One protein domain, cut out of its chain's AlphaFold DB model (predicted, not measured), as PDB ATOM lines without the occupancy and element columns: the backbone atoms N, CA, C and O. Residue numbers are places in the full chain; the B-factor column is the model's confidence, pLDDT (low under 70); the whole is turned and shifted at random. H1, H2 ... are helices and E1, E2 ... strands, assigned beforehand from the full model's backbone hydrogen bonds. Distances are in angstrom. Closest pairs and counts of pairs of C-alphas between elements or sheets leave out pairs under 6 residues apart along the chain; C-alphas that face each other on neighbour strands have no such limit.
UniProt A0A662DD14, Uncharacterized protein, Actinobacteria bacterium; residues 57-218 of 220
ATOM      1  N   ALA A  57     -19.889 -14.910  40.109       92.06
ATOM      2  CA  ALA A  57     -20.960 -14.215  40.818       92.06
ATOM      3  C   ALA A  57     -20.473 -13.009  41.644       92.06
ATOM      4  O   ALA A  57     -21.293 -12.329  42.263       92.06
ATOM      5  N   VAL A  58     -19.162 -12.753  41.672       93.31
ATOM      6  CA  VAL A  58     -18.551 -11.598  42.347       93.31
ATOM      7  C   VAL A  58     -18.045 -10.578  41.330       93.31
ATOM      8  O   VAL A  58     -17.849 -10.890  40.157       93.31
ATOM      9  N   GLU A  59     -17.833  -9.348  41.783       95.12
ATOM     10  CA  GLU A  59     -17.390  -8.258  40.920       95.12
ATOM     11  C   GLU A  59     -15.883  -8.362  40.640       95.12
ATOM     12  O   GLU A  59     -15.058  -8.345  41.555       95.12
ATOM     13  N   TRP A  60     -15.505  -8.465  39.368       95.12
ATOM     14  CA  TRP A  60     -14.105  -8.435  38.946       95.12
ATOM     15  C   TRP A  60     -13.693  -6.998  38.670       95.12
ATOM     16  O   TRP A  60     -13.932  -6.457  37.595       95.12
ATOM     17  N   PHE A  61     -13.045  -6.384  39.657       93.38
ATOM     18  CA  PHE A  61     -12.764  -4.948  39.702       93.38
ATOM     19  C   PHE A  61     -11.980  -4.430  38.485       93.38
ATOM     20  O   PHE A  61     -12.058  -3.257  38.133       93.38
ATOM     21  N   ASN A  62     -11.191  -5.298  37.852       94.25
ATOM     22  CA  ASN A  62     -10.314  -4.946  36.740       94.25
ATOM     23  C   ASN A  62     -10.889  -5.278  35.358       94.25
ATOM     24  O   ASN A  62     -10.215  -5.016  34.366       94.25
ATOM     25  N   ASP A  63     -12.094  -5.839  35.269       94.56
ATOM     26  CA  ASP A  63     -12.697  -6.173  33.973       94.56
ATOM     27  C   ASP A  63     -13.249  -4.947  33.230       94.56
ATOM     28  O   ASP A  63     -13.399  -5.006  32.018       94.56
ATOM     29  N   ASP A  64     -13.468  -3.824  33.921       88.00
ATOM     30  CA  ASP A  64     -13.917  -2.555  33.324       88.00
ATOM     31  C   ASP A  64     -12.763  -1.544  33.136       88.00
ATOM     32  O   ASP A  64     -12.960  -0.322  33.155       88.00
ATOM     33  N   LEU A  65     -11.522  -2.026  32.992       87.12
ATOM     34  CA  LEU A  65     -10.364  -1.148  32.815       87.12
ATOM     35  C   LEU A  65     -10.457  -0.350  31.500       87.12
ATOM     36  O   LEU A  65     -10.658  -0.918  30.424       87.12
ATOM     37  N   PRO A  66     -10.223   0.975  31.521       80.38
ATOM     38  CA  PRO A  66     -10.141   1.736  30.286       80.38
ATOM     39  C   PRO A  66      -8.862   1.356  29.522       80.38
ATOM     40  O   PRO A  66      -7.774   1.298  30.093       80.38
ATOM     41  N   ASN A  67      -8.974   1.188  28.202       85.44
ATOM     42  CA  ASN A  67      -7.860   0.843  27.303       85.44
ATOM     43  C   ASN A  67      -7.242  -0.542  27.572       85.44
ATOM     44  O   ASN A  67      -6.020  -0.670  27.705       85.44
ATOM     45  N   GLU A  68      -8.079  -1.576  27.647       90.88
ATOM     46  CA  GLU A  68      -7.609  -2.961  27.614       90.88
ATOM     47  C   GLU A  68      -6.790  -3.263  26.353       90.88
ATOM     48  O   GLU A  68      -7.101  -2.828  25.237       90.88
ATOM     49  N   MET A  69      -5.724  -4.027  26.545       94.19
ATOM     50  CA  MET A  69      -4.805  -4.432  25.496       94.19
ATOM     51  C   MET A  69      -5.311  -5.698  24.810       94.19
ATOM     52  O   MET A  69      -5.776  -6.637  25.447       94.19
ATOM     53  N   THR A  70      -5.170  -5.751  23.488       93.44
ATOM     54  CA  THR A  70      -5.564  -6.910  22.677       93.44
ATOM     55  C   THR A  70      -4.448  -7.295  21.712       93.44
ATOM     56  O   THR A  70      -3.612  -6.466  21.343       93.44
ATOM     57  N   GLY A  71      -4.430  -8.559  21.286       95.88
ATOM     58  CA  GLY A  71      -3.475  -9.069  20.304       95.88
ATOM     59  C   GLY A  71      -2.818 -10.370  20.748       95.88
ATOM     60  O   GLY A  71      -3.445 -11.219  21.371       95.88
ATOM     61  N   THR A  72      -1.553 -10.535  20.377       97.50
ATOM     62  CA  THR A  72      -0.712 -11.656  20.824       97.50
ATOM     63  C   THR A  72      -0.342 -11.522  22.306       97.50
ATOM     64  O   THR A  72      -0.340 -10.398  22.819       97.50
ATOM     65  N   PRO A  73       0.023 -12.624  22.992       97.69
ATOM     66  CA  PRO A  73       0.479 -12.571  24.381       97.69
ATOM     67  C   PRO A  73       1.569 -11.514  24.607       97.69
ATOM     68  O   PRO A  73       1.470 -10.701  25.520       97.69
ATOM     69  N   GLU A  74       2.561 -11.436  23.717       96.62
ATOM     70  CA  GLU A  74       3.667 -10.481  23.822       96.62
ATOM     71  C   GLU A  74       3.211  -9.028  23.638       96.62
ATOM     72  O   GLU A  74       3.745  -8.117  24.274       96.62
ATOM     73  N   GLN A  75       2.226  -8.792  22.766       96.69
ATOM     74  CA  GLN A  75       1.646  -7.462  22.577       96.69
ATOM     75  C   GLN A  75       0.860  -7.016  23.807       96.69
ATOM     76  O   GLN A  75       0.996  -5.859  24.198       96.69
ATOM     77  N   VAL A  76       0.085  -7.917  24.419       97.31
ATOM     78  CA  VAL A  76      -0.674  -7.623  25.640       97.31
ATOM     79  C   VAL A  76       0.268  -7.352  26.808       97.31
ATOM     80  O   VAL A  76       0.141  -6.305  27.431       97.31
ATOM     81  N   ILE A  77       1.262  -8.214  27.046       96.56
ATOM     82  CA  ILE A  77       2.265  -8.029  28.111       96.56
ATOM     83  C   ILE A  77       2.960  -6.669  27.964       96.56
ATOM     84  O   ILE A  77       2.999  -5.872  28.897       96.56
ATOM     85  N   ARG A  78       3.464  -6.345  26.768       94.94
ATOM     86  CA  ARG A  78       4.128  -5.054  26.554       94.94
ATOM     87  C   ARG A  78       3.164  -3.874  26.706       94.94
ATOM     88  O   ARG A  78       3.521  -2.883  27.331       94.94
ATOM     89  N   GLY A  79       1.965  -3.969  26.135       94.56
ATOM     90  CA  GLY A  79       0.978  -2.891  26.196       94.56
ATOM     91  C   GLY A  79       0.532  -2.595  27.627       94.56
ATOM     92  O   GLY A  79       0.470  -1.435  28.026       94.56
ATOM     93  N   VAL A  80       0.283  -3.638  28.425       94.69
ATOM     94  CA  VAL A  80      -0.085  -3.495  29.836       94.69
ATOM     95  C   VAL A  80       1.060  -2.848  30.616       94.69
ATOM     96  O   VAL A  80       0.810  -1.911  31.369       94.69
ATOM     97  N   TRP A  81       2.311  -3.265  30.396       93.25
ATOM     98  CA  TRP A  81       3.472  -2.622  31.022       93.25
ATOM     99  C   TRP A  81       3.567  -1.124  30.704       93.25
ATOM    100  O   TRP A  81       3.782  -0.296  31.588       93.25
ATOM    101  N   GLU A  82       3.347  -0.755  29.441       90.44
ATOM    102  CA  GLU A  82       3.386   0.638  28.983       90.44
ATOM    103  C   GLU A  82       2.238   1.493  29.553       90.44
ATOM    104  O   GLU A  82       2.370   2.719  29.626       90.44
ATOM    105  N   ARG A  83       1.130   0.873  29.990       86.19
ATOM    106  CA  ARG A  83      -0.015   1.572  30.596       86.19
ATOM    107  C   ARG A  83       0.311   2.150  31.971       86.19
ATOM    108  O   ARG A  83      -0.196   3.223  32.301       86.19
ATOM    109  N   GLU A  84       1.142   1.481  32.771       74.75
ATOM    110  CA  GLU A  84       1.373   1.863  34.168       74.75
ATOM    111  C   GLU A  84       2.844   1.747  34.593       74.75
ATOM    112  O   GLU A  84       3.273   0.807  35.253       74.75
ATOM    113  N   LEU A  85       3.627   2.780  34.277       64.19
ATOM    114  CA  LEU A  85       5.087   2.794  34.467       64.19
ATOM    115  C   LEU A  85       5.577   2.921  35.928       64.19
ATOM    116  O   LEU A  85       6.782   2.980  36.156       64.19
ATOM    117  N   ASN A  86       4.685   3.013  36.922       73.62
ATOM    118  CA  ASN A  86       5.054   3.358  38.308       73.62
ATOM    119  C   ASN A  86       4.896   2.205  39.315       73.62
ATOM    120  O   ASN A  86       5.090   2.406  40.519       73.62
ATOM    121  N   SER A  87       4.507   1.016  38.858       85.94
ATOM    122  CA  SER A  87       4.300  -0.148  39.716       85.94
ATOM    123  C   SER A  87       4.598  -1.426  38.950       85.94
ATOM    124  O   SER A  87       4.039  -1.646  37.885       85.94
ATOM    125  N   ARG A  88       5.397  -2.323  39.537       91.75
ATOM    126  CA  ARG A  88       5.541  -3.690  39.017       91.75
ATOM    127  C   ARG A  88       4.235  -4.487  39.030       91.75
ATOM    128  O   ARG A  88       4.097  -5.405  38.240       91.75
ATOM    129  N   PHE A  89       3.300  -4.161  39.925       91.69
ATOM    130  CA  PHE A  89       1.952  -4.737  39.958       91.69
ATOM    131  C   PHE A  89       1.028  -3.828  39.158       91.69
ATOM    132  O   PHE A  89       0.596  -2.787  39.673       91.69
ATOM    133  N   VAL A  90       0.756  -4.212  37.917       93.56
ATOM    134  CA  VAL A  90      -0.067  -3.440  36.988       93.56
ATOM    135  C   VAL A  90      -1.464  -4.032  36.965       93.56
ATOM    136  O   VAL A  90      -1.627  -5.239  36.794       93.56
ATOM    137  N   GLN A  91      -2.484  -3.193  37.144       93.62
ATOM    138  CA  GLN A  91      -3.872  -3.645  37.044       93.62
ATOM    139  C   GLN A  91      -4.147  -4.207  35.648       93.62
ATOM    140  O   GLN A  91      -3.781  -3.600  34.636       93.62
ATOM    141  N   SER A  92      -4.763  -5.385  35.586       95.56
ATOM    142  CA  SER A  92      -5.049  -6.069  34.323       95.56
ATOM    143  C   SER A  92      -6.361  -6.823  34.419       95.56
ATOM    144  O   SER A  92      -6.619  -7.465  35.439       95.56
ATOM    145  N   SER A  93      -7.177  -6.757  33.371       96.50
ATOM    146  CA  SER A  93      -8.438  -7.498  33.322       96.50
ATOM    147  C   SER A  93      -8.177  -9.000  33.228       96.50
ATOM    148  O   SER A  93      -7.070  -9.451  32.897       96.50
ATOM    149  N   ARG A  94      -9.208  -9.815  33.464       96.62
ATOM    150  CA  ARG A  94      -9.098 -11.252  33.181       96.62
ATOM    151  C   ARG A  94      -8.814 -11.532  31.709       96.62
ATOM    152  O   ARG A  94      -8.126 -12.507  31.400       96.62
ATOM    153  N   SER A  95      -9.332 -10.704  30.803       97.12
ATOM    154  CA  SER A  95      -9.138 -10.862  29.358       97.12
ATOM    155  C   SER A  95      -7.658 -10.675  28.985       97.12
ATOM    156  O   SER A  95      -7.071 -11.502  28.280       97.12
ATOM    157  N   GLU A  96      -7.009  -9.663  29.567       97.75
ATOM    158  CA  GLU A  96      -5.587  -9.385  29.377       97.75
ATOM    159  C   GLU A  96      -4.721 -10.495  29.970       97.75
ATOM    160  O   GLU A  96      -3.833 -11.013  29.293       97.75
ATOM    161  N   ILE A  97      -5.001 -10.916  31.208       98.31
ATOM    162  CA  ILE A  97      -4.217 -11.962  31.878       98.31
ATOM    163  C   ILE A  97      -4.372 -13.306  31.165       98.31
ATOM    164  O   ILE A  97      -3.378 -13.992  30.944       98.31
ATOM    165  N   SER A  98      -5.587 -13.682  30.760       97.88
ATOM    166  CA  SER A  98      -5.810 -14.928  30.016       97.88
ATOM    167  C   SER A  98      -5.196 -14.899  28.613       97.88
ATOM    168  O   SER A  98      -4.830 -15.949  28.094       97.88
ATOM    169  N   THR A  99      -5.005 -13.722  28.013       98.12
ATOM    170  CA  THR A  99      -4.249 -13.592  26.757       98.12
ATOM    171  C   THR A  99      -2.740 -13.672  26.997       98.12
ATOM    172  O   THR A  99      -2.037 -14.369  26.269       98.12
ATOM    173  N   ALA A 100      -2.231 -12.989  28.026       97.88
ATOM    174  CA  ALA A 100      -0.815 -12.988  28.394       97.88
ATOM    175  C   ALA A 100      -0.331 -14.360  28.896       97.88
ATOM    176  O   ALA A 100       0.802 -14.759  28.629       97.88
ATOM    177  N   MET A 101      -1.193 -15.094  29.605       97.44
ATOM    178  CA  MET A 101      -0.910 -16.391  30.220       97.44
ATOM    179  C   MET A 101      -2.027 -17.404  29.887       97.44
ATOM    180  O   MET A 101      -2.849 -17.715  30.745       97.44
ATOM    181  N   PRO A 102      -2.068 -17.984  28.670       95.75
ATOM    182  CA  PRO A 102      -3.219 -18.770  28.185       95.75
ATOM    183  C   PRO A 102      -3.606 -20.010  28.995       95.75
ATOM    184  O   PRO A 102      -4.735 -20.486  28.890       95.75
ATOM    185  N   THR A 103      -2.679 -20.560  29.780       95.19
ATOM    186  CA  THR A 103      -2.901 -21.753  30.612       95.19
ATOM    187  C   THR A 103      -3.093 -21.433  32.095       95.19
ATOM    188  O   THR A 103      -3.138 -22.357  32.906       95.19
ATOM    189  N   ILE A 104      -3.179 -20.151  32.467       97.19
ATOM    190  CA  ILE A 104      -3.384 -19.749  33.860       97.19
ATOM    191  C   ILE A 104      -4.754 -20.202  34.368       97.19
ATOM    192  O   ILE A 104      -5.763 -20.117  33.661       97.19
ATOM    193  N   ALA A 105      -4.786 -20.658  35.616       97.50
ATOM    194  CA  ALA A 105      -5.996 -21.043  36.320       97.50
ATOM    195  C   ALA A 105      -6.332 -20.077  37.465       97.50
ATOM    196  O   ALA A 105      -5.458 -19.414  38.025       97.50
ATOM    197  N   PHE A 106      -7.610 -20.031  37.828       98.25
ATOM    198  CA  PHE A 106      -8.127 -19.322  38.994       98.25
ATOM    199  C   PHE A 106      -9.243 -20.157  39.655       98.25
ATOM    200  O   PHE A 106      -9.971 -20.840  38.931       98.25
ATOM    201  N   PRO A 107      -9.385 -20.144  40.997       97.81
ATOM    202  CA  PRO A 107     -10.499 -20.775  41.709       97.81
ATOM    203  C   PRO A 107     -11.877 -20.414  41.142       97.81
ATOM    204  O   PRO A 107     -12.261 -19.248  41.151       97.81
ATOM    205  N   ASP A 108     -12.653 -21.400  40.688       97.25
ATOM    206  CA  ASP A 108     -14.057 -21.173  40.310       97.25
ATOM    207  C   ASP A 108     -14.932 -20.873  41.535       97.25
ATOM    208  O   ASP A 108     -16.010 -20.301  41.412       97.25
ATOM    209  N   LEU A 109     -14.466 -21.224  42.735       97.00
ATOM    210  CA  LEU A 109     -15.150 -20.964  43.992       97.00
ATOM    211  C   LEU A 109     -14.372 -19.975  44.860       97.00
ATOM    212  O   LEU A 109     -13.149 -20.044  44.969       97.00
ATOM    213  N   VAL A 110     -15.099 -19.085  45.532       96.38
ATOM    214  CA  VAL A 110     -14.569 -18.142  46.528       96.38
ATOM    215  C   VAL A 110     -15.476 -18.103  47.761       96.38
ATOM    216  O   VAL A 110     -16.655 -18.445  47.645       96.38
ATOM    217  N   PRO A 111     -14.982 -17.677  48.942       95.00
ATOM    218  CA  PRO A 111     -15.830 -17.507  50.120       95.00
ATOM    219  C   PRO A 111     -17.022 -16.591  49.832       95.00
ATOM    220  O   PRO A 111     -16.870 -15.550  49.197       95.00
ATOM    221  N   GLU A 112     -18.199 -16.916  50.361       93.56
ATOM    222  CA  GLU A 112     -19.443 -16.158  50.137       93.56
ATOM    223  C   GLU A 112     -19.395 -14.697  50.620       93.56
ATOM    224  O   GLU A 112     -20.216 -13.860  50.230       93.56
ATOM    225  N   THR A 113     -18.438 -14.385  51.494       92.62
ATOM    226  CA  THR A 113     -18.176 -13.039  52.009       92.62
ATOM    227  C   THR A 113     -17.355 -12.189  51.043       92.62
ATOM    228  O   THR A 113     -17.333 -10.965  51.187       92.62
ATOM    229  N   VAL A 114     -16.713 -12.804  50.044       94.81
ATOM    230  CA  VAL A 114     -16.033 -12.092  48.962       94.81
ATOM    231  C   VAL A 114     -17.072 -11.369  48.110       94.81
ATOM    232  O   VAL A 114     -18.156 -11.870  47.804       94.81
ATOM    233  N   ARG A 115     -16.737 -10.132  47.767       95.31
ATOM    234  CA  ARG A 115     -17.562  -9.221  46.972       95.31
ATOM    235  C   ARG A 115     -16.814  -8.738  45.739       95.31
ATOM    236  O   ARG A 115     -17.438  -8.604  44.692       95.31
ATOM    237  N   TRP A 116     -15.493  -8.583  45.852       95.81
ATOM    238  CA  TRP A 116     -14.629  -8.179  44.751       95.81
ATOM    239  C   TRP A 116     -13.442  -9.116  44.569       95.81
ATOM    240  O   TRP A 116     -12.836  -9.578  45.543       95.81
ATOM    241  N   ILE A 117     -13.055  -9.312  43.312       96.75
ATOM    242  CA  ILE A 117     -11.764  -9.870  42.923       96.75
ATOM    243  C   ILE A 117     -10.980  -8.801  42.168       96.75
ATOM    244  O   ILE A 117     -11.491  -8.168  41.248       96.75
ATOM    245  N   THR A 118      -9.722  -8.606  42.552       96.06
ATOM    246  CA  THR A 118      -8.764  -7.799  41.785       96.06
ATOM    247  C   THR A 118      -7.774  -8.689  41.065       96.06
ATOM    248  O   THR A 118      -7.408  -9.729  41.608       96.06
ATOM    249  N   SER A 119      -7.248  -8.241  39.933       96.75
ATOM    250  CA  SER A 119      -6.301  -8.977  39.108       96.75
ATOM    251  C   SER A 119      -5.203  -8.072  38.541       96.75
ATOM    252  O   SER A 119      -5.426  -6.913  38.183       96.75
ATOM    253  N   GLN A 120      -3.973  -8.583  38.539       96.25
ATOM    254  CA  GLN A 120      -2.772  -7.829  38.189       96.25
ATOM    255  C   GLN A 120      -1.790  -8.719  37.427       96.25
ATOM    256  O   GLN A 120      -1.522  -9.840  37.865       96.25
ATOM    257  N   LEU A 121      -1.214  -8.205  36.337       97.19
ATOM    258  CA  LEU A 121       0.046  -8.725  35.805       97.19
ATOM    259  C   LEU A 121       1.202  -8.115  36.593       97.19
ATOM    260  O   LEU A 121       1.174  -6.940  36.972       97.19
ATOM    261  N   VAL A 122       2.216  -8.928  36.852       96.94
ATOM    262  CA  VAL A 122       3.354  -8.540  37.678       96.94
ATOM    263  C   VAL A 122       4.629  -8.636  36.853       96.94
ATOM    264  O   VAL A 122       4.902  -9.656  36.222       96.94
ATOM    265  N   TYR A 123       5.383  -7.542  36.834       95.69
ATOM    266  CA  TYR A 123       6.517  -7.336  35.941       95.69
ATOM    267  C   TYR A 123       7.847  -7.349  36.682       95.69
ATOM    268  O   TYR A 123       7.959  -6.906  37.827       95.69
ATOM    269  N   ASP A 124       8.882  -7.806  35.990       94.19
ATOM    270  CA  ASP A 124      10.257  -7.501  36.343       94.19
ATOM    271  C   ASP A 124      10.581  -6.099  35.813       94.19
ATOM    272  O   ASP A 124      10.661  -5.867  34.604       94.19
ATOM    273  N   GLU A 125      10.786  -5.157  36.732       89.94
ATOM    274  CA  GLU A 125      11.067  -3.748  36.425       89.94
ATOM    275  C   GLU A 125      12.356  -3.558  35.601       89.94
ATOM    276  O   GLU A 125      12.526  -2.530  34.948       89.94
ATOM    277  N   THR A 126      13.263  -4.541  35.610       89.81
ATOM    278  CA  THR A 126      14.524  -4.504  34.857       89.81
ATOM    279  C   THR A 126      14.320  -4.874  33.395       89.81
ATOM    280  O   THR A 126      14.908  -4.251  32.508       89.81
ATOM    281  N   THR A 127      13.529  -5.916  33.129       90.81
ATOM    282  CA  THR A 127      13.363  -6.476  31.780       90.81
ATOM    283  C   THR A 127      12.101  -5.986  31.077       90.81
ATOM    284  O   THR A 127      12.037  -6.040  29.850       90.81
ATOM    285  N   GLY A 128      11.104  -5.505  31.827       90.00
ATOM    286  CA  GLY A 128       9.773  -5.175  31.313       90.00
ATOM    287  C   GLY A 128       8.963  -6.404  30.882       90.00
ATOM    288  O   GLY A 128       7.923  -6.257  30.243       90.00
ATOM    289  N   GLY A 129       9.445  -7.613  31.188       94.62
ATOM    290  CA  GLY A 129       8.702  -8.862  31.031       94.62
ATOM    291  C   GLY A 129       7.932  -9.215  32.302       94.62
ATOM    292  O   GLY A 129       8.100  -8.569  33.336       94.62
ATOM    293  N   LEU A 130       7.104 -10.260  32.233       96.69
ATOM    294  CA  LEU A 130       6.466 -10.797  33.433       96.69
ATOM    295  C   LEU A 130       7.529 -11.336  34.392       96.69
ATOM    296  O   LEU A 130       8.470 -12.016  33.977       96.69
ATOM    297  N   ASP A 131       7.360 -11.031  35.670       96.06
ATOM    298  CA  ASP A 131       8.224 -11.537  36.723       96.06
ATOM    299  C   ASP A 131       8.040 -13.067  36.823       96.06
ATOM    300  O   ASP A 131       6.907 -13.558  36.891       96.06
ATOM    301  N   PRO A 132       9.127 -13.857  36.761       93.31
ATOM    302  CA  PRO A 132       9.030 -15.312  36.731       93.31
ATOM    303  C   PRO A 132       8.589 -15.909  38.073       93.31
ATOM    304  O   PRO A 132       8.031 -17.004  38.088       93.31
ATOM    305  N   ASP A 133       8.815 -15.220  39.192       93.19
ATOM    306  CA  ASP A 133       8.420 -15.693  40.516       93.19
ATOM    307  C   ASP A 133       6.944 -15.428  40.797       93.19
ATOM    308  O   ASP A 133       6.268 -16.268  41.402       93.19
ATOM    309  N   ILE A 134       6.453 -14.272  40.353       95.94
ATOM    310  CA  ILE A 134       5.055 -13.860  40.442       95.94
ATOM    311  C   ILE A 134       4.737 -13.139  39.136       95.94
ATOM    312  O   ILE A 134       5.037 -11.966  39.013       95.94
ATOM    313  N   SER A 135       4.141 -13.826  38.169       97.69
ATOM    314  CA  SER A 135       3.726 -13.274  36.873       97.69
ATOM    315  C   SER A 135       2.319 -12.673  36.919       97.69
ATOM    316  O   SER A 135       2.016 -11.737  36.180       97.69
ATOM    317  N   ALA A 136       1.457 -13.193  37.797       98.31
ATOM    318  CA  ALA A 136       0.116 -12.674  38.031       98.31
ATOM    319  C   ALA A 136      -0.264 -12.755  39.514       98.31
ATOM    320  O   ALA A 136       0.197 -13.633  40.251       98.31
ATOM    321  N   ALA A 137      -1.130 -11.845  39.949       97.75
ATOM    322  CA  ALA A 137      -1.673 -11.830  41.299       97.75
ATOM    323  C   ALA A 137      -3.168 -11.504  41.289       97.75
ATOM    324  O   ALA A 137      -3.617 -10.604  40.577       97.75
ATOM    325  N   PHE A 138      -3.918 -12.202  42.136       97.88
ATOM    326  CA  PHE A 138      -5.341 -11.991  42.341       97.88
ATOM    327  C   PHE A 138      -5.634 -11.783  43.820       97.88
ATOM    328  O   PHE A 138      -5.125 -12.514  44.668       97.88
ATOM    329  N   GLY A 139      -6.460 -10.794  44.142       96.19
ATOM    330  CA  GLY A 139      -6.869 -10.493  45.513       96.19
ATOM    331  C   GLY A 139      -8.357 -10.744  45.693       96.19
ATOM    332  O   GLY A 139      -9.137 -10.338  44.840       96.19
ATOM    333  N   MET A 140      -8.743 -11.381  46.799       96.50
ATOM    334  CA  MET A 140     -10.140 -11.634  47.165       96.50
ATOM    335  C   MET A 140     -10.543 -10.705  48.313       96.50
ATOM    336  O   MET A 140      -9.929 -10.746  49.386       96.50
ATOM    337  N   TRP A 141     -11.561  -9.870  48.100       95.25
ATOM    338  CA  TRP A 141     -11.895  -8.756  48.989       95.25
ATOM    339  C   TRP A 141     -13.352  -8.776  49.457       95.25
ATOM    340  O   TRP A 141     -14.267  -9.067  48.686       95.25
ATOM    341  N   THR A 142     -13.572  -8.411  50.722       94.00
ATOM    342  CA  THR A 142     -14.906  -8.298  51.349       94.00
ATOM    343  C   THR A 142     -15.484  -6.885  51.317       94.00
ATOM    344  O   THR A 142     -16.667  -6.702  51.585       94.00
ATOM    345  N   SER A 143     -14.646  -5.879  51.060       89.81
ATOM    346  CA  SER A 143     -14.992  -4.460  50.873       89.81
ATOM    347  C   SER A 143     -14.248  -3.926  49.645       89.81
ATOM    348  O   SER A 143     -13.353  -4.619  49.154       89.81
ATOM    349  N   ASP A 144     -14.560  -2.699  49.215       86.25
ATOM    350  CA  ASP A 144     -13.885  -2.024  48.102       86.25
ATOM    351  C   ASP A 144     -12.363  -2.271  48.118       86.25
ATOM    352  O   ASP A 144     -11.707  -2.013  49.147       86.25
ATOM    353  N   PRO A 145     -11.787  -2.789  47.018       87.88
ATOM    354  CA  PRO A 145     -10.377  -3.133  46.978       87.88
ATOM    355  C   PRO A 145      -9.445  -1.946  47.227       87.88
ATOM    356  O   PRO A 145      -9.780  -0.789  46.975       87.88
ATOM    357  N   TYR A 146      -8.235  -2.241  47.712       79.12
ATOM    358  CA  TYR A 146      -7.146  -1.269  47.924       79.12
ATOM    359  C   TYR A 146      -7.402  -0.172  48.973       79.12
ATOM    360  O   TYR A 146      -6.521   0.653  49.218       79.12
ATOM    361  N   GLN A 147      -8.563  -0.180  49.637       76.50
ATOM    362  CA  GLN A 147      -8.868   0.743  50.735       76.50
ATOM    363  C   GLN A 147      -8.325   0.250  52.081       76.50
ATOM    364  O   GLN A 147      -7.919   1.049  52.924       76.50
ATOM    365  N   SER A 148      -8.301  -1.069  52.298       77.00
ATOM    366  CA  SER A 148      -7.769  -1.664  53.526       77.00
ATOM    367  C   SER A 148      -7.262  -3.085  53.316       77.00
ATOM    368  O   SER A 148      -8.012  -3.969  52.907       77.00
ATOM    369  N   ASN A 149      -6.027  -3.353  53.744       74.38
ATOM    370  CA  ASN A 149      -5.467  -4.708  53.763       74.38
ATOM    371  C   ASN A 149      -6.236  -5.656  54.701       74.38
ATOM    372  O   ASN A 149      -6.165  -6.877  54.542       74.38
ATOM    373  N   SER A 150      -7.014  -5.135  55.657       79.88
ATOM    374  CA  SER A 150      -7.878  -5.970  56.496       79.88
ATOM    375  C   SER A 150      -9.086  -6.533  55.738       79.88
ATOM    376  O   SER A 150      -9.618  -7.551  56.166       79.88
ATOM    377  N   ALA A 151      -9.478  -5.946  54.606       84.88
ATOM    378  CA  ALA A 151     -10.587  -6.434  53.788       84.88
ATOM    379  C   ALA A 151     -10.191  -7.544  52.804       84.88
ATOM    380  O   ALA A 151     -11.056  -8.144  52.171       84.88
ATOM    381  N   ARG A 152      -8.889  -7.820  52.663       89.31
ATOM    382  CA  ARG A 152      -8.383  -8.895  51.809       89.31
ATOM    383  C   ARG A 152      -8.362 -10.213  52.576       89.31
ATOM    384  O   ARG A 152      -7.599 -10.352  53.534       89.31
ATOM    385  N   LEU A 153      -9.197 -11.159  52.154       92.19
ATOM    386  CA  LEU A 153      -9.302 -12.493  52.757       92.19
ATOM    387  C   LEU A 153      -8.316 -13.491  52.168       92.19
ATOM    388  O   LEU A 153      -7.863 -14.387  52.875       92.19
ATOM    389  N   GLY A 154      -7.978 -13.328  50.893       93.62
ATOM    390  CA  GLY A 154      -7.064 -14.229  50.218       93.62
ATOM    391  C   GLY A 154      -6.311 -13.563  49.083       93.62
ATOM    392  O   GLY A 154      -6.705 -12.506  48.575       93.62
ATOM    393  N   VAL A 155      -5.192 -14.180  48.722       96.06
ATOM    394  CA  VAL A 155      -4.349 -13.774  47.599       96.06
ATOM    395  C   VAL A 155      -3.912 -15.024  46.857       96.06
ATOM    396  O   VAL A 155      -3.313 -15.904  47.464       96.06
ATOM    397  N   LEU A 156      -4.167 -15.078  45.554       98.25
ATOM    398  CA  LEU A 156      -3.552 -16.059  44.669       98.25
ATOM    399  C   LEU A 156      -2.391 -15.395  43.936       98.25
ATOM    400  O   LEU A 156      -2.592 -14.420  43.214       98.25
ATOM    401  N   ARG A 157      -1.184 -15.925  44.099       97.94
ATOM    402  CA  ARG A 157      -0.008 -15.562  43.303       97.94
ATOM    403  C   ARG A 157       0.294 -16.692  42.331       97.94
ATOM    404  O   ARG A 157       0.206 -17.864  42.692       97.94
ATOM    405  N   VAL A 158       0.647 -16.330  41.106       97.94
ATOM    406  CA  VAL A 158       0.992 -17.279  40.049       97.94
ATOM    407  C   VAL A 158       2.335 -16.885  39.467       97.94
ATOM    408  O   VAL A 158       2.489 -15.750  39.033       97.94
ATOM    409  N   GLY A 159       3.289 -17.805  39.445       95.81
ATOM    410  CA  GLY A 159       4.587 -17.656  38.787       95.81
ATOM    411  C   GLY A 159       4.863 -18.808  37.829       95.81
ATOM    412  O   GLY A 159       4.040 -19.708  37.663       95.81
ATOM    413  N   GLN A 160       6.040 -18.811  37.219       93.00
ATOM    414  CA  GLN A 160       6.504 -19.916  36.386       93.00
ATOM    415  C   GLN A 160       6.881 -21.113  37.267       93.00
ATOM    416  O   GLN A 160       7.576 -20.971  38.276       93.00
ATOM    417  N   ALA A 161       6.437 -22.313  36.890       90.81
ATOM    418  CA  ALA A 161       6.981 -23.532  37.477       90.81
ATOM    419  C   ALA A 161       8.380 -23.807  36.899       90.81
ATOM    420  O   ALA A 161       8.725 -23.359  35.804       90.81
ATOM    421  N   ALA A 162       9.195 -24.573  37.624       83.94
ATOM    422  CA  ALA A 162      10.452 -25.063  37.074       83.94
ATOM    423  C   ALA A 162      10.180 -25.945  35.838       83.94
ATOM    424  O   ALA A 162       9.188 -26.667  35.793       83.94
ATOM    425  N   ALA A 163      11.049 -25.878  34.823       73.75
ATOM    426  CA  ALA A 163      10.818 -26.507  33.515       73.75
ATOM    427  C   ALA A 163      10.699 -28.046  33.553       73.75
ATOM    428  O   ALA A 163      10.239 -28.660  32.593       73.75
ATOM    429  N   ASP A 164      11.148 -28.671  34.640       72.00
ATOM    430  CA  ASP A 164      11.039 -30.100  34.918       72.00
ATOM    431  C   ASP A 164       9.715 -30.495  35.597       72.00
ATOM    432  O   ASP A 164       9.380 -31.681  35.648       72.00
ATOM    433  N   LEU A 165       8.937 -29.520  36.075       66.31
ATOM    434  CA  LEU A 165       7.613 -29.731  36.646       66.31
ATOM    435  C   LEU A 165       6.577 -29.775  35.512       66.31
ATOM    436  O   LEU A 165       6.403 -28.840  34.732       66.31
ATOM    437  N   LEU A 166       5.948 -30.945  35.384       63.16
ATOM    438  CA  LEU A 166       5.089 -31.350  34.270       63.16
ATOM    439  C   LEU A 166       3.798 -30.515  34.154       63.16
ATOM    440  O   LEU A 166       3.379 -29.825  35.076       63.16
ATOM    441  N   ALA A 167       3.099 -30.672  33.023       67.06
ATOM    442  CA  ALA A 167       1.780 -30.079  32.781       67.06
ATOM    443  C   ALA A 167       0.687 -30.539  33.770       67.06
ATOM    444  O   ALA A 167      -0.326 -29.857  33.915       67.06
ATOM    445  N   ALA A 168       0.871 -31.693  34.422       82.12
ATOM    446  CA  ALA A 168      -0.097 -32.250  35.360       82.12
ATOM    447  C   ALA A 168      -0.064 -31.523  36.709       82.12
ATOM    448  O   ALA A 168       0.993 -31.105  37.181       82.12
ATOM    449  N   ARG A 169      -1.233 -31.424  37.342       90.38
ATOM    450  CA  ARG A 169      -1.390 -30.808  38.653       90.38
ATOM    451  C   ARG A 169      -0.650 -31.592  39.743       90.38
ATOM    452  O   ARG A 169      -0.800 -32.812  39.829       90.38
ATOM    453  N   SER A 170       0.128 -30.899  40.574       90.94
ATOM    454  CA  SER A 170       0.765 -31.477  41.763       90.94
ATOM    455  C   SER A 170      -0.217 -31.609  42.928       90.94
ATOM    456  O   SER A 170      -1.290 -31.007  42.935       90.94
ATOM    457  N   GLU A 171       0.184 -32.347  43.961       90.75
ATOM    458  CA  GLU A 171      -0.480 -32.269  45.262       90.75
ATOM    459  C   GLU A 171      -0.424 -30.829  45.802       90.75
ATOM    460  O   GLU A 171       0.548 -30.104  45.552       90.75
ATOM    461  N   ILE A 172      -1.481 -30.420  46.509       91.94
ATOM    462  CA  ILE A 172      -1.523 -29.146  47.229       91.94
ATOM    463  C   ILE A 172      -0.753 -29.316  48.535       91.94
ATOM    464  O   ILE A 172      -1.075 -30.186  49.342       91.94
ATOM    465  N   VAL A 173       0.235 -28.457  48.759       88.69
ATOM    466  CA  VAL A 173       1.056 -28.464  49.971       88.69
ATOM    467  C   VAL A 173       0.642 -27.300  50.875       88.69
ATOM    468  O   VAL A 173       0.888 -26.146  50.508       88.69
ATOM    469  N   PRO A 174       0.033 -27.565  52.046       88.69
ATOM    470  CA  PRO A 174      -0.315 -26.527  53.006       88.69
ATOM    471  C   PRO A 174       0.876 -26.116  53.877       88.69
ATOM    472  O   PRO A 174       1.645 -26.949  54.362       88.69
ATOM    473  N   ILE A 175       0.995 -24.814  54.127       85.31
ATOM    474  CA  ILE A 175       1.957 -24.211  55.052       85.31
ATOM    475  C   ILE A 175       1.198 -23.248  55.964       85.31
ATOM    476  O   ILE A 175       0.674 -22.227  55.517       85.31
ATOM    477  N   ILE A 176       1.162 -23.554  57.261       85.31
ATOM    478  CA  ILE A 176       0.579 -22.657  58.263       85.31
ATOM    479  C   ILE A 176       1.533 -21.484  58.502       85.31
ATOM    480  O   ILE A 176       2.710 -21.676  58.817       85.31
ATOM    481  N   VAL A 177       1.010 -20.269  58.378       85.44
ATOM    482  CA  VAL A 177       1.722 -19.007  58.602       85.44
ATOM    483  C   VAL A 177       0.994 -18.192  59.683       85.44
ATOM    484  O   VAL A 177      -0.170 -18.467  59.968       85.44
ATOM    485  N   PRO A 178       1.629 -17.191  60.323       83.56
ATOM    486  CA  PRO A 178       1.008 -16.469  61.442       83.56
ATOM    487  C   PRO A 178      -0.375 -15.877  61.134       83.56
ATOM    488  O   PRO A 178      -1.251 -15.880  61.996       83.56
ATOM    489  N   ASP A 179      -0.580 -15.421  59.896       84.62
ATOM    490  CA  ASP A 179      -1.805 -14.741  59.470       84.62
ATOM    491  C   ASP A 179      -2.809 -15.659  58.752       84.62
ATOM    492  O   ASP A 179      -3.848 -15.176  58.295       84.62
ATOM    493  N   GLY A 180      -2.537 -16.967  58.642       91.75
ATOM    494  CA  GLY A 180      -3.411 -17.912  57.946       91.75
ATOM    495  C   GLY A 180      -2.705 -19.148  57.395       91.75
ATOM    496  O   GLY A 180      -1.810 -19.710  58.020       91.75
ATOM    497  N   ILE A 181      -3.117 -19.578  56.209       90.19
ATOM    498  CA  ILE A 181      -2.585 -20.754  55.524       90.19
ATOM    499  C   ILE A 181      -2.180 -20.378  54.100       90.19
ATOM    500  O   ILE A 181      -2.908 -19.666  53.413       90.19
ATOM    501  N   SER A 182      -1.005 -20.831  53.669       92.88
ATOM    502  CA  SER A 182      -0.555 -20.739  52.280       92.88
ATOM    503  C   SER A 182      -0.583 -22.129  51.652       92.88
ATOM    504  O   SER A 182      -0.029 -23.073  52.214       92.88
ATOM    505  N   LEU A 183      -1.253 -22.264  50.514       94.94
ATOM    506  CA  LEU A 183      -1.383 -23.498  49.749       94.94
ATOM    507  C   LEU A 183      -0.577 -23.377  48.458       94.94
ATOM    508  O   LEU A 183      -0.867 -22.520  47.626       94.94
ATOM    509  N   GLY A 184       0.414 -24.248  48.276       94.12
ATOM    510  CA  GLY A 184       1.242 -24.287  47.071       94.12
ATOM    511  C   GLY A 184       0.918 -25.478  46.173       94.12
ATOM    512  O   GLY A 184       0.795 -26.596  46.669       94.12
ATOM    513  N   TRP A 185       0.826 -25.271  44.859       94.69
ATOM    514  CA  TRP A 185       0.784 -26.358  43.866       94.69
ATOM    515  C   TRP A 185       1.354 -25.903  42.519       94.69
ATOM    516  O   TRP A 185       1.563 -24.715  42.285       94.69
ATOM    517  N   THR A 186       1.610 -26.842  41.609       94.25
ATOM    518  CA  THR A 186       1.962 -26.537  40.218       94.25
ATOM    519  C   THR A 186       0.976 -27.163  39.255       94.25
ATOM    520  O   THR A 186       0.516 -28.276  39.492       94.25
ATOM    521  N   GLU A 187       0.676 -26.484  38.156       92.88
ATOM    522  CA  GLU A 187      -0.230 -26.977  37.117       92.88
ATOM    523  C   GLU A 187       0.013 -26.220  35.805       92.88
ATOM    524  O   GLU A 187       0.203 -25.005  35.811       92.88
ATOM    525  N   ALA A 188       0.014 -26.934  34.674       91.31
ATOM    526  CA  ALA A 188       0.112 -26.351  33.331       91.31
ATOM    527  C   ALA A 188       1.283 -25.361  33.116       91.31
ATOM    528  O   ALA A 188       1.150 -24.385  32.373       91.31
ATOM    529  N   GLY A 189       2.433 -25.633  33.746       92.12
ATOM    530  CA  GLY A 189       3.641 -24.801  33.659       92.12
ATOM    531  C   GLY A 189       3.692 -23.632  34.646       92.12
ATOM    532  O   GLY A 189       4.658 -22.873  34.633       92.12
ATOM    533  N   HIS A 190       2.702 -23.503  35.532       95.12
ATOM    534  CA  HIS A 190       2.634 -22.444  36.538       95.12
ATOM    535  C   HIS A 190       2.815 -22.990  37.953       95.12
ATOM    536  O   HIS A 190       2.404 -24.112  38.255       95.12
ATOM    537  N   ARG A 191       3.405 -22.176  38.828       95.06
ATOM    538  CA  ARG A 191       3.421 -22.343  40.285       95.06
ATOM    539  C   ARG A 191       2.358 -21.431  40.879       95.06
ATOM    540  O   ARG A 191       2.416 -20.222  40.678       95.06
ATOM    541  N   TYR A 192       1.449 -22.003  41.648       96.69
ATOM    542  CA  TYR A 192       0.386 -21.298  42.344       96.69
ATOM    543  C   TYR A 192       0.675 -21.261  43.840       96.69
ATOM    544  O   TYR A 192       1.121 -22.251  44.421       96.69
ATOM    545  N   GLU A 193       0.390 -20.119  44.451       97.38
ATOM    546  CA  GLU A 193       0.392 -19.924  45.893       97.38
ATOM    547  C   GLU A 193      -0.904 -19.210  46.288       97.38
ATOM    548  O   GLU A 193      -1.086 -18.029  45.984       97.38
ATOM    549  N   LEU A 194      -1.818 -19.928  46.941       97.25
ATOM    550  CA  LEU A 194      -3.045 -19.368  47.500       97.25
ATOM    551  C   LEU A 194      -2.866 -19.145  48.997       97.25
ATOM    552  O   LEU A 194      -2.833 -20.095  49.774       97.25
ATOM    553  N   PHE A 195      -2.821 -17.887  49.411       96.06
ATOM    554  CA  PHE A 195      -2.953 -17.520  50.810       96.06
ATOM    555  C   PHE A 195      -4.427 -17.328  51.172       96.06
ATOM    556  O   PHE A 195      -5.112 -16.527  50.531       96.06
ATOM    557  N   CYS A 196      -4.879 -17.982  52.239       94.31
ATOM    558  CA  CYS A 196      -6.143 -17.706  52.918       94.31
ATOM    559  C   CYS A 196      -5.853 -17.199  54.331       94.31
ATOM    560  O   CYS A 196      -5.052 -17.784  55.061       94.31
ATOM    561  N   ARG A 197      -6.516 -16.117  54.740       92.94
ATOM    562  CA  ARG A 197      -6.378 -15.576  56.095       92.94
ATOM    563  C   ARG A 197      -6.922 -16.552  57.145       92.94
ATOM    564  O   ARG A 197      -7.819 -17.335  56.869       92.94
ATOM    565  N   SER A 198      -6.415 -16.457  58.372       89.06
ATOM    566  CA  SER A 198      -6.736 -17.316  59.526       89.06
ATOM    567  C   SER A 198      -8.212 -17.431  59.919       89.06
ATOM    568  O   SER A 198      -8.560 -18.306  60.706       89.06
ATOM    569  N   ASN A 199      -9.080 -16.556  59.412       88.38
ATOM    570  CA  ASN A 199     -10.526 -16.647  59.603       88.38
ATOM    571  C   ASN A 199     -11.233 -17.509  58.543       88.38
ATOM    572  O   ASN A 199     -12.453 -17.607  58.604       88.38
ATOM    573  N   ILE A 200     -10.487 -18.075  57.593       91.00
ATOM    574  CA  ILE A 200     -10.933 -19.093  56.644       91.00
ATOM    575  C   ILE A 200     -10.383 -20.438  57.115       91.00
ATOM    576  O   ILE A 200      -9.185 -20.546  57.399       91.00
ATOM    577  N   SER A 201     -11.235 -21.459  57.213       91.19
ATOM    578  CA  SER A 201     -10.765 -22.796  57.585       91.19
ATOM    579  C   SER A 201      -9.829 -23.400  56.532       91.19
ATOM    580  O   SER A 201      -9.904 -23.106  55.339       91.19
ATOM    581  N   GLU A 202      -8.923 -24.276  56.979       90.94
ATOM    582  CA  GLU A 202      -8.007 -25.001  56.089       90.94
ATOM    583  C   GLU A 202      -8.767 -25.824  55.040       90.94
ATOM    584  O   GLU A 202      -8.404 -25.791  53.867       90.94
ATOM    585  N   GLU A 203      -9.850 -26.495  55.441       91.50
ATOM    586  CA  GLU A 203     -10.706 -27.276  54.540       91.50
ATOM    587  C   GLU A 203     -11.303 -26.395  53.437       91.50
ATOM    588  O   GLU A 203     -11.131 -26.693  52.256       91.50
ATOM    589  N   LEU A 204     -11.891 -25.251  53.804       92.50
ATOM    590  CA  LEU A 204     -12.445 -24.312  52.831       92.50
ATOM    591  C   LEU A 204     -11.362 -23.750  51.898       92.50
ATOM    592  O   LEU A 204     -11.588 -23.600  50.698       92.50
ATOM    593  N   CYS A 205     -10.170 -23.453  52.425       94.38
ATOM    594  CA  CYS A 205      -9.049 -22.977  51.614       94.38
ATOM    595  C   CYS A 205      -8.594 -24.032  50.589       94.38
ATOM    596  O   CYS A 205      -8.316 -23.698  49.433       94.38
ATOM    597  N   ILE A 206      -8.556 -25.308  50.988       94.56
ATOM    598  CA  ILE A 206      -8.244 -26.432  50.098       94.56
ATOM    599  C   ILE A 206      -9.326 -26.587  49.023       94.56
ATOM    600  O   ILE A 206      -8.987 -26.783  47.856       94.56
ATOM    601  N   ASP A 207     -10.603 -26.441  49.373       94.94
ATOM    602  CA  ASP A 207     -11.710 -26.497  48.412       94.94
ATOM    603  C   ASP A 207     -11.640 -25.368  47.376       94.94
ATOM    604  O   ASP A 207     -11.796 -25.613  46.176       94.94
ATOM    605  N   ILE A 208     -11.307 -24.146  47.807       96.50
ATOM    606  CA  ILE A 208     -11.044 -23.011  46.907       96.50
ATOM    607  C   ILE A 208      -9.915 -23.370  45.938       96.50
ATOM    608  O   ILE A 208     -10.091 -23.265  44.725       96.50
ATOM    609  N   ALA A 209      -8.775 -23.856  46.434       96.62
ATOM    610  CA  ALA A 209      -7.665 -24.259  45.572       96.62
ATOM    611  C   ALA A 209      -8.068 -25.379  44.592       96.62
ATOM    612  O   ALA A 209      -7.754 -25.301  43.402       96.62
ATOM    613  N   ASN A 210      -8.785 -26.409  45.052       96.25
ATOM    614  CA  ASN A 210      -9.252 -27.532  44.229       96.25
ATOM    615  C   ASN A 210     -10.260 -27.124  43.150       96.25
ATOM    616  O   ASN A 210     -10.339 -27.786  42.117       96.25
ATOM    617  N   SER A 211     -10.982 -26.022  43.352       97.06
ATOM    618  CA  SER A 211     -11.915 -25.476  42.364       97.06
ATOM    619  C   SER A 211     -11.245 -24.756  41.189       97.06
ATOM    620  O   SER A 211     -11.947 -24.226  40.333       97.06
ATOM    621  N   ALA A 212      -9.910 -24.677  41.135       97.38
ATOM    622  CA  ALA A 212      -9.226 -23.928  40.086       97.38
ATOM    623  C   ALA A 212      -9.541 -24.464  38.679       97.38
ATOM    624  O   ALA A 212      -9.356 -25.645  38.385       97.38
ATOM    625  N   VAL A 213      -9.973 -23.559  37.803       96.94
ATOM    626  CA  VAL A 213     -10.257 -23.797  36.381       96.94
ATOM    627  C   VAL A 213      -9.493 -22.791  35.526       96.94
ATOM    628  O   VAL A 213      -8.988 -21.793  36.038       96.94
ATOM    629  N   ALA A 214      -9.395 -23.027  34.216       97.12
ATOM    630  CA  ALA A 214      -8.763 -22.075  33.302       97.12
ATOM    631  C   ALA A 214      -9.423 -20.688  33.409       97.12
ATOM    632  O   ALA A 214     -10.644 -20.577  33.308       97.12
ATOM    633  N   LEU A 215      -8.618 -19.627  33.552       97.88
ATOM    634  CA  LEU A 215      -9.123 -18.261  33.741       97.88
ATOM    635  C   LEU A 215      -9.995 -17.795  32.568       97.88
ATOM    636  O   LEU A 215     -10.984 -17.095  32.767       97.88
ATOM    637  N   SER A 216      -9.660 -18.222  31.350       96.56
ATOM    638  CA  SER A 216     -10.450 -17.949  30.146       96.56
ATOM    639  C   SER A 216     -11.868 -18.525  30.208       96.56
ATOM    640  O   SER A 216     -12.766 -17.983  29.573       96.56
ATOM    641  N   GLY A 217     -12.090 -19.586  30.990       95.06
ATOM    642  CA  GLY A 217     -13.412 -20.167  31.231       95.06
ATOM    643  C   GLY A 217     -14.277 -19.372  32.211       95.06
ATOM    644  O   GLY A 217     -15.459 -19.674  32.332       95.06
ATOM    645  N   LEU A 218     -13.708 -18.373  32.894       94.12
ATOM    646  CA  LEU A 218     -14.426 -17.503  33.830       94.12
ATOM    647  C   LEU A 218     -14.838 -16.164  33.205       94.12
ATOM    648  O   LEU A 218     -15.547 -15.398  33.856       94.12
TER     649      LEU A 218
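This is residues 57 to 218 of the 220 residues of an uncharacterized protein of Actinobacteria bacterium (UniProt A0A662DD14). A broad, twisted wall of seven antiparallel strands has H2, H3 and the small pair E2 and E10 over one face, and no named helix over the other. H1 packs across the wall at its E1 and E4 end, and H4 packs on H2. The 162 printed residues include four named helices and ten named strands, in the order H1 E1 H2 E2 E3 E4 E5 E6 E7 E8 E9 H3 E10 H4. The large sheet's order is E1 E4 E5 E6 E9 E8 E7, and the class is mixed, helices and strands. The whole is compact, with a radius of gyration of the C-alphas of 15.1 A and spans of 40 by 40 by 29 A.

Residues 59 to 60 pair, parallel, with residues 116 to 117 of E4, residues 116 to 122. H1, residues 73 to 83, runs across the strands, at 86 degrees to E4 on the local plane. H1 touches H2, residues 94 to 100, at a steep tilt of 61 degrees, opposite ways; their closest C-alphas, Pro 73 and Ala 100, are 4.2 A apart. E1, residues 89 to 91, is an edge strand antiparallel to E4, with N 90 and O 121 at 2.9 A. H2 is over E4, along the strands, at a height of 9.2 A over the sheet. E2, residues 105 to 107, is antiparallel to E10, residues 212 to 214, with N 106 and O 213 at 2.9 A. E2 runs on into E3, residues 109 to 111, which pairs with no named strand. E4, E5, residues 136 to 141, and E6, residues 152 to 160, form a meander, each strand the antiparallel neighbour of the one before; N 118 and O 139 are at 2.9 A, N 138 and O 156 at 2.8 A. E7, residues 173 to 177, E8, residues 180 to 187, and E9, residues 190 to 197, form another; N 175 and O 182 are at 2.8 A, N 183 and O 194 at 2.8 A. E6 to E9 form a Greek key, a meander of three with E6 antiparallel to E9; N 157 and O 193 are at 2.8 A. H3, residues 202 to 210, is over E9 and E8 on the same face as H2, at a height of 9.1 A. H4, residues 215 to 218, touches H2; their closest C-alphas, Ser 98 and Ser 216, are 5.5 A apart. Every O i to N i+4 pair is within hydrogen-bond range in H1, H2 and H3; H4 is too short for one.

H1 spans 15.5 A from C-alpha 73 at (0.479, -12.571, 24.381). E4 spans 19.3 A, E5 16.7 A, E6 24.1 A, E7 12.8 A, E8 22.9 A, E9 22.6 A and H3 12.2 A. H4 ends at C-alpha 218, (-14.426, -17.503, 33.830).

The farthest C-alphas, Gly 71 and Pro 178, are 42.0 A apart. The printed part has no cut; the links E4 to E5 and E6 to E7 are long. The mean pLDDT of the printed part is 91.9, with residue 85 and residues 165 to 167 under 70.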